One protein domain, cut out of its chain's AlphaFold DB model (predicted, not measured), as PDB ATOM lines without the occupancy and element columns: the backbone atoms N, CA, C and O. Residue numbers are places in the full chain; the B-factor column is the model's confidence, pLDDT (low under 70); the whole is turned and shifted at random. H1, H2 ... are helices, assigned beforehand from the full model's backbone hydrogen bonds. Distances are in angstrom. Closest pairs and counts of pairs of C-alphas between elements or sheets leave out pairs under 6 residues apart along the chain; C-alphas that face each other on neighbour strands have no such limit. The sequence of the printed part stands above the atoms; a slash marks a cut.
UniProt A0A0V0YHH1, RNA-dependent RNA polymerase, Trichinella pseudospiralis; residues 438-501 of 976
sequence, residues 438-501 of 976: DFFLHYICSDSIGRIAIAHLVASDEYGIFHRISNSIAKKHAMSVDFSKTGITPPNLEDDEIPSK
ATOM      1  N   ASP A 438     160.984 231.080 138.445       86.69
ATOM      2  CA  ASP A 438     161.141 231.615 139.799       86.69
ATOM      3  C   ASP A 438     162.235 232.684 139.858       86.69
ATOM      4  O   ASP A 438     162.021 233.759 140.421       86.69
ATOM      5  N   PHE A 439     163.386 232.439 139.219       84.88
ATOM      6  CA  PHE A 439     164.448 233.441 139.121       84.88
ATOM      7  C   PHE A 439     163.996 234.676 138.336       84.88
ATOM      8  O   PHE A 439     164.269 235.797 138.754       84.88
ATOM      9  N   PHE A 440     163.269 234.500 137.232       86.62
ATOM     10  CA  PHE A 440     162.756 235.615 136.437       86.62
ATOM     11  C   PHE A 440     161.758 236.478 137.227       86.62
ATOM     12  O   PHE A 440     161.860 237.706 137.229       86.62
ATOM     13  N   LEU A 441     160.835 235.851 137.964       87.50
ATOM     14  CA  LEU A 441     159.912 236.550 138.864       87.50
ATOM     15  C   LEU A 441     160.658 237.253 140.002       87.50
ATOM     16  O   LEU A 441     160.335 238.392 140.345       87.50
ATOM     17  N   HIS A 442     161.670 236.597 140.573       85.38
ATOM     18  CA  HIS A 442     162.519 237.184 141.600       85.38
ATOM     19  C   HIS A 442     163.294 238.395 141.069       85.38
ATOM     20  O   HIS A 442     163.337 239.422 141.748       85.38
ATOM     21  N   TYR A 443     163.836 238.314 139.852       84.62
ATOM     22  CA  TYR A 443     164.548 239.400 139.188       84.62
ATOM     23  C   TYR A 443     163.647 240.623 138.988       84.62
ATOM     24  O   TYR A 443     163.993 241.712 139.440       84.62
ATOM     25  N   ILE A 444     162.453 240.436 138.411       83.94
ATOM     26  CA  ILE A 444     161.487 241.524 138.180       83.94
ATOM     27  C   ILE A 444     161.073 242.199 139.492       83.94
ATOM     28  O   ILE A 444     160.998 243.423 139.565       83.94
ATOM     29  N   CYS A 445     160.797 241.416 140.538       82.88
ATOM     30  CA  CYS A 445     160.377 241.961 141.831       82.88
ATOM     31  C   CYS A 445     161.507 242.686 142.579       82.88
ATOM     32  O   CYS A 445     161.229 243.528 143.434       82.88
ATOM     33  N   SER A 446     162.762 242.337 142.288       81.31
ATOM     34  CA  SER A 446     163.942 242.798 143.027       81.31
ATOM     35  C   SER A 446     164.725 243.902 142.315       81.31
ATOM     36  O   SER A 446     165.602 244.515 142.934       81.31
ATOM     37  N   ASP A 447     164.416 244.186 141.045       79.06
ATOM     38  CA  ASP A 447     165.079 245.250 140.299       79.06
ATOM     39  C   ASP A 447     164.808 246.621 140.939       79.06
ATOM     40  O   ASP A 447     163.701 247.170 140.957       79.06
ATOM     41  N   SER A 448     165.861 247.160 141.539       82.62
ATOM     42  CA  SER A 448     165.838 248.388 142.325       82.62
ATOM     43  C   SER A 448     167.013 249.310 142.003       82.62
ATOM     44  O   SER A 448     167.128 250.371 142.624       82.62
ATOM     45  N   ILE A 449     167.835 248.973 140.998       86.50
ATOM     46  CA  ILE A 449     169.084 249.677 140.660       86.50
ATOM     47  C   ILE A 449     168.806 251.168 140.435       86.50
ATOM     48  O   ILE A 449     169.392 252.031 141.091       86.50
ATOM     49  N   GLY A 450     167.824 251.488 139.585       85.62
ATOM     50  CA  GLY A 450     167.457 252.875 139.288       85.62
ATOM     51  C   GLY A 450     166.940 253.651 140.507       85.62
ATOM     52  O   GLY A 450     167.198 254.850 140.640       85.62
ATOM     53  N   ARG A 451     166.242 252.987 141.441       88.19
ATOM     54  CA  ARG A 451     165.769 253.617 142.687       88.19
ATOM     55  C   ARG A 451     166.929 253.915 143.633       88.19
ATOM     56  O   ARG A 451     166.972 255.017 144.179       88.19
ATOM     57  N   ILE A 452     167.849 252.967 143.799       91.88
ATOM     58  CA  ILE A 452     169.032 253.100 144.658       91.88
ATOM     59  C   ILE A 452     169.972 254.180 144.105       91.88
ATOM     60  O   ILE A 452     170.422 255.039 144.861       91.88
ATOM     61  N   ALA A 453     170.203 254.212 142.789       91.88
ATOM     62  CA  ALA A 453     171.032 255.228 142.139       91.88
ATOM     63  C   ALA A 453     170.499 256.652 142.370       91.88
ATOM     64  O   ALA A 453     171.250 257.566 142.715       91.88
ATOM     65  N   ILE A 454     169.179 256.845 142.237       91.19
ATOM     66  CA  ILE A 454     168.546 258.138 142.519       91.19
ATOM     67  C   ILE A 454     168.642 258.471 144.010       91.19
ATOM     68  O   ILE A 454     168.968 259.608 144.341       91.19
ATOM     69  N   ALA A 455     168.394 257.508 144.903       93.00
ATOM     70  CA  ALA A 455     168.520 257.726 146.343       93.00
ATOM     71  C   ALA A 455     169.937 258.167 146.734       93.00
ATOM     72  O   ALA A 455     170.085 259.127 147.485       93.00
ATOM     73  N   HIS A 456     170.969 257.551 146.149       95.31
ATOM     74  CA  HIS A 456     172.360 257.948 146.363       95.31
ATOM     75  C   HIS A 456     172.620 259.389 145.917       95.31
ATOM     76  O   HIS A 456     173.258 260.155 146.639       95.31
ATOM     77  N   LEU A 457     172.129 259.770 144.733       94.25
ATOM     78  CA  LEU A 457     172.320 261.118 144.202       94.25
ATOM     79  C   LEU A 457     171.654 262.170 145.101       94.25
ATOM     80  O   LEU A 457     172.267 263.196 145.385       94.25
ATOM     81  N   VAL A 458     170.447 261.888 145.607       94.31
ATOM     82  CA  VAL A 458     169.748 262.778 146.548       94.31
ATOM     83  C   VAL A 458     170.458 262.846 147.901       94.31
ATOM     84  O   VAL A 458     170.677 263.941 148.407       94.31
ATOM     85  N   ALA A 459     170.864 261.707 148.469       94.81
ATOM     86  CA  ALA A 459     171.591 261.665 149.738       94.81
ATOM     87  C   ALA A 459     172.947 262.385 149.648       94.81
ATOM     88  O   ALA A 459     173.347 263.077 150.582       94.81
ATOM     89  N   SER A 460     173.630 262.270 148.504       95.50
ATOM     90  CA  SER A 460     174.879 262.986 148.239       95.50
ATOM     91  C   SER A 460     174.662 264.492 148.137       95.50
ATOM     92  O   SER A 460     175.487 265.248 148.640       95.50
ATOM     93  N   ASP A 461     173.564 264.940 147.526       95.06
ATOM     94  CA  ASP A 461     173.211 266.362 147.453       95.06
ATOM     95  C   ASP A 461     172.854 266.933 148.837       95.06
ATOM     96  O   ASP A 461     173.350 267.989 149.224       95.06
ATOM     97  N   GLU A 462     172.054 266.203 149.618       92.31
ATOM     98  CA  GLU A 462     171.539 266.667 150.911       92.31
ATOM     99  C   GLU A 462     172.586 266.599 152.035       92.31
ATOM    100  O   GLU A 462     172.748 267.560 152.790       92.31
ATOM    101  N   TYR A 463     173.308 265.479 152.151       93.62
ATOM    102  CA  TYR A 463     174.229 265.208 153.265       93.62
ATOM    103  C   TYR A 463     175.711 265.256 152.875       93.62
ATOM    104  O   TYR A 463     176.578 265.327 153.749       93.62
ATOM    105  N   GLY A 464     176.015 265.199 151.580       94.75
ATOM    106  CA  GLY A 464     177.368 265.077 151.053       94.75
ATOM    107  C   GLY A 464     177.762 263.635 150.714       94.75
ATOM    108  O   GLY A 464     177.319 262.661 151.325       94.75
ATOM    109  N   ILE A 465     178.658 263.485 149.745       95.44
ATOM    110  CA  ILE A 465     179.117 262.205 149.198       95.44
ATOM    111  C   ILE A 465     179.991 261.414 150.184       95.44
ATOM    112  O   ILE A 465     180.067 260.194 150.123       95.44
ATOM    113  N   PHE A 466     180.622 262.095 151.146       94.94
ATOM    114  CA  PHE A 466     181.415 261.459 152.206       94.94
ATOM    115  C   PHE A 466     180.571 261.013 153.409       94.94
ATOM    116  O   PHE A 466     181.112 260.434 154.355       94.94
ATOM    117  N   HIS A 467     179.269 261.305 153.412       95.88
ATOM    118  CA  HIS A 467     178.392 261.007 154.534       95.88
ATOM    119  C   HIS A 467     178.121 259.500 154.670       95.88
ATOM    120  O   HIS A 467     178.141 258.746 153.697       95.88
ATOM    121  N   ARG A 468     177.825 259.048 155.897       95.19
ATOM    122  CA  ARG A 468     177.564 257.626 156.195       95.19
ATOM    123  C   ARG A 468     176.388 257.055 155.392       95.19
ATOM    124  O   ARG A 468     176.472 255.916 154.954       95.19
ATOM    125  N   ILE A 469     175.339 257.858 155.185       94.94
ATOM    126  CA  ILE A 469     174.126 257.467 154.449       94.94
ATOM    127  C   ILE A 469     174.477 257.250 152.974       94.94
ATOM    128  O   ILE A 469     174.239 256.172 152.445       94.94
ATOM    129  N   SER A 470     175.152 258.214 152.340       95.06
ATOM    130  CA  SER A 470     175.617 258.107 150.949       95.06
ATOM    131  C   SER A 470     176.504 256.872 150.751       95.06
ATOM    132  O   SER A 470     176.250 256.062 149.866       95.06
ATOM    133  N   ASN A 471     177.464 256.639 151.654       93.75
ATOM    134  CA  ASN A 471     178.319 255.450 151.613       93.75
ATOM    135  C   ASN A 471     177.550 254.128 151.816       93.75
ATOM    136  O   ASN A 471     177.914 253.115 151.221       93.75
ATOM    137  N   SER A 472     176.508 254.108 152.653       94.38
ATOM    138  CA  SER A 472     175.641 252.934 152.836       94.38
ATOM    139  C   SER A 472     174.878 252.611 151.550       94.38
ATOM    140  O   SER A 472     174.947 251.487 151.045       94.38
ATOM    141  N   ILE A 473     174.250 253.624 150.946       95.12
ATOM    142  CA  ILE A 473     173.521 253.476 149.684       95.12
ATOM    143  C   ILE A 473     174.477 253.066 148.552       95.12
ATOM    144  O   ILE A 473     174.119 252.224 147.734       95.12
ATOM    145  N   ALA A 474     175.712 253.580 148.524       94.00
ATOM    146  CA  ALA A 474     176.722 253.189 147.539       94.00
ATOM    147  C   ALA A 474     177.072 251.690 147.605       94.00
ATOM    148  O   ALA A 474     177.209 251.042 146.566       94.00
ATOM    149  N   LYS A 475     177.138 251.101 148.809       92.25
ATOM    150  CA  LYS A 475     177.303 249.645 148.989       92.25
ATOM    151  C   LYS A 475     176.119 248.865 148.428       92.25
ATOM    152  O   LYS A 475     176.321 247.911 147.681       92.25
ATOM    153  N   LYS A 476     174.893 249.304 148.732       92.56
ATOM    154  CA  LYS A 476     173.661 248.701 148.195       92.56
ATOM    155  C   LYS A 476     173.610 248.820 146.663       92.56
ATOM    156  O   LYS A 476     173.218 247.873 145.990       92.56
ATOM    157  N   HIS A 477     174.085 249.937 146.109       92.00
ATOM    158  CA  HIS A 477     174.187 250.154 144.666       92.00
ATOM    159  C   HIS A 477     175.161 249.172 144.007       92.00
ATOM    160  O   HIS A 477     174.795 248.530 143.027       92.00
ATOM    161  N   ALA A 478     176.367 249.003 144.556       89.94
ATOM    162  CA  ALA A 478     177.344 248.045 144.035       89.94
ATOM    163  C   ALA A 478     176.783 246.611 144.002       89.94
ATOM    164  O   ALA A 478     176.874 245.941 142.979       89.94
ATOM    165  N   MET A 479     176.105 246.181 145.074       87.94
ATOM    166  CA  MET A 479     175.429 244.876 145.114       87.94
ATOM    167  C   MET A 479     174.321 244.756 144.059       87.94
ATOM    168  O   MET A 479     174.160 243.704 143.451       87.94
ATOM    169  N   SER A 480     173.565 245.833 143.827       88.44
ATOM    170  CA  SER A 480     172.458 245.832 142.866       88.44
ATOM    171  C   SER A 480     172.920 245.658 141.415       88.44
ATOM    172  O   SER A 480     172.229 245.005 140.641       88.44
ATOM    173  N   VAL A 481     174.099 246.178 141.055       85.19
ATOM    174  CA  VAL A 481     174.670 246.035 139.704       85.19
ATOM    175  C   VAL A 481     175.038 244.576 139.412       85.19
ATOM    176  O   VAL A 481     174.782 244.083 138.316       85.19
ATOM    177  N   ASP A 482     175.571 243.865 140.408       82.50
ATOM    178  CA  ASP A 482     175.963 242.457 140.284       82.50
ATOM    179  C   ASP A 482     174.828 241.469 140.600       82.50
ATOM    180  O   ASP A 482     175.029 240.253 140.532       82.50
ATOM    181  N   PHE A 483     173.620 241.945 140.917       83.75
ATOM    182  CA  PHE A 483     172.479 241.091 141.261       83.75
ATOM    183  C   PHE A 483     172.138 240.092 140.148       83.75
ATOM    184  O   PHE A 483     171.941 238.912 140.424       83.75
ATOM    185  N   SER A 484     172.142 240.527 138.884       80.25
ATOM    186  CA  SER A 484     171.849 239.655 137.734       80.25
ATOM    187  C   SER A 484     172.853 238.505 137.582       80.25
ATOM    188  O   SER A 484     172.489 237.435 137.098       80.25
ATOM    189  N   LYS A 485     174.104 238.710 138.019       77.75
ATOM    190  CA  LYS A 485     175.186 237.713 137.971       77.75
ATOM    191  C   LYS A 485     175.222 236.832 139.220       77.75
ATOM    192  O   LYS A 485     175.550 235.653 139.126       77.75
ATOM    193  N   THR A 486     174.940 237.407 140.386       80.44
ATOM    194  CA  THR A 486     175.115 236.745 141.690       80.44
ATOM    195  C   THR A 486     173.839 236.114 142.233       80.44
ATOM    196  O   THR A 486     173.916 235.224 143.075       80.44
ATOM    197  N   GLY A 487     172.670 236.577 141.787       79.25
ATOM    198  CA  GLY A 487     171.367 236.198 142.331       79.25
ATOM    199  C   GLY A 487     171.090 236.739 143.739       79.25
ATOM    200  O   GLY A 487     170.105 236.340 144.352       79.25
ATOM    201  N   ILE A 488     171.938 237.628 144.272       82.69
ATOM    202  CA  ILE A 488     171.829 238.136 145.648       82.69
ATOM    203  C   ILE A 488     171.221 239.534 145.642       82.69
ATOM    204  O   ILE A 488     171.840 240.497 145.189       82.69
ATOM    205  N   THR A 489     169.998 239.649 146.153       83.62
ATOM    206  CA  THR A 489     169.285 240.926 146.212       83.62
ATOM    207  C   THR A 489     169.986 241.900 147.164       83.62
ATOM    208  O   THR A 489     170.330 241.515 148.288       83.62
ATOM    209  N   PRO A 490     170.172 243.176 146.774       85.38
ATOM    210  CA  PRO A 490     170.630 244.193 147.710       85.38
ATOM    211  C   PRO A 490     169.624 244.356 148.866       85.38
ATOM    212  O   PRO A 490     168.413 244.254 148.651       85.38
ATOM    213  N   PRO A 491     170.082 244.657 150.094       87.94
ATOM    214  CA  PRO A 491     169.184 245.046 151.174       87.94
ATOM    215  C   PRO A 491     168.310 246.235 150.761       87.94
ATOM    216  O   PRO A 491     168.774 247.145 150.070       87.94
ATOM    217  N   ASN A 492     167.062 246.256 151.231       88.81
ATOM    218  CA  ASN A 492     166.177 247.397 151.015       88.81
ATOM    219  C   ASN A 492     166.786 248.690 151.585       88.81
ATOM    220  O   ASN A 492     167.571 248.674 152.542       88.81
ATOM    221  N   LEU A 493     166.396 249.820 150.990       89.94
ATOM    222  CA  LEU A 493     166.724 251.133 151.536       89.94
ATOM    223  C   LEU A 493     166.070 251.299 152.915       89.94
ATOM    224  O   LEU A 493     164.899 250.955 153.091       89.94
ATOM    225  N   GLU A 494     166.841 251.813 153.865       91.38
ATOM    226  CA  GLU A 494     166.381 252.143 155.215       91.38
ATOM    227  C   GLU A 494     165.543 253.431 155.214       91.38
ATOM    228  O   GLU A 494     165.565 254.205 154.255       91.38
ATOM    229  N   ASP A 495     164.777 253.674 156.282       85.88
ATOM    230  CA  ASP A 495     163.856 254.819 156.355       85.88
ATOM    231  C   ASP A 495     164.566 256.180 156.196       85.88
ATOM    232  O   ASP A 495     163.969 257.119 155.669       85.88
ATOM    233  N   ASP A 496     165.829 256.292 156.620       87.00
ATOM    234  CA  ASP A 496     166.673 257.485 156.462       87.00
ATOM    235  C   ASP A 496     167.404 257.552 155.107       87.00
ATOM    236  O   ASP A 496     167.902 258.611 154.726       87.00
ATOM    237  N   GLU A 497     167.434 256.455 154.349       90.44
ATOM    238  CA  GLU A 497     167.985 256.388 152.991       90.44
ATOM    239  C   GLU A 497     166.927 256.654 151.909       90.44
ATOM    240  O   GLU A 497     167.271 256.950 150.762       90.44
ATOM    241  N   ILE A 498     165.637 256.536 152.244       88.31
ATOM    242  CA  ILE A 498     164.530 256.804 151.320       88.31
ATOM    243  C   ILE A 498     164.335 258.324 151.185       88.31
ATOM    244  O   ILE A 498     163.916 258.984 152.141       88.31
ATOM    245  N   PRO A 499     164.541 258.911 149.988       85.38
ATOM    246  CA  PRO A 499     164.430 260.353 149.824       85.38
ATOM    247  C   PRO A 499     163.002 260.855 150.047       85.38
ATOM    248  O   PRO A 499     162.065 260.450 149.351       85.38
ATOM    249  N   SER A 500     162.844 261.790 150.986       81.00
ATOM    250  CA  SER A 500     161.552 262.433 151.268       81.00
ATOM    251  C   SER A 500     161.301 263.689 150.425       81.00
ATOM    252  O   SER A 500     160.148 264.036 150.149       81.00
ATOM    253  N   LYS A 501     162.376 264.360 150.001       83.88
ATOM    254  CA  LYS A 501     162.396 265.480 149.055       83.88
ATOM    255  C   LYS A 501     163.477 265.217 148.007       83.88
ATOM    256  O   LYS A 501     164.368 264.408 148.236       83.88
TER     257      LYS A 501
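Overview. This is residues 438 to 501 of the 976 residues of the protein "RNA-dependent RNA polymerase" of Trichinella pseudospiralis (UniProt A0A0V0YHH1). The longest helix, H2, lies side by side with H3 in a helical hairpin; H1 and short H4 extend the pair beyond the same end, and residues 487 to 501 run back along it as a tail. The printed part has 64 residues, with four named helices in the order H1, H2, H3, H4 and no named strand: all helix. It is compact, with a radius of gyration of the C-alphas of 12.2 A, yet elongated, spanning 38 by 20 by 15 A.

Along the chain. Find C-alpha 449 at (169.084, 249.677, 140.660); from there H2 runs 20.7 A to residue 463. H3, residues 468 to 481, covers 20.4 A and ends at (174.670, 246.035, 139.704). H1 is residues 438 to 446, 12.0 A, and H4 is residues 483 to 486, 5.1 A.

Arrangement. H2 and H3 touch, closest at the C-alphas of Ala 459 and Ser 470, 5.5 A apart. This hairpin has a shallow tilt of 16 degrees, opposite ways. H1 and H4 are close but not clearly touching: their closest C-alphas, Tyr 443 and Ser 484, are 7.4 A apart. H1 is apart from H2 and H3; H3 and H4 meet only through their link. In H1, H2 and H3 every O i to N i+4 pair is within hydrogen-bond range; H4 is too short for one.

Size, cuts and confidence. The C-alphas farthest apart, of Asp 438 and Gly 464, are 38.9 A apart. The printed part has no cut, its three links between helices are tight, and no printed residue is under 70 in pLDDT.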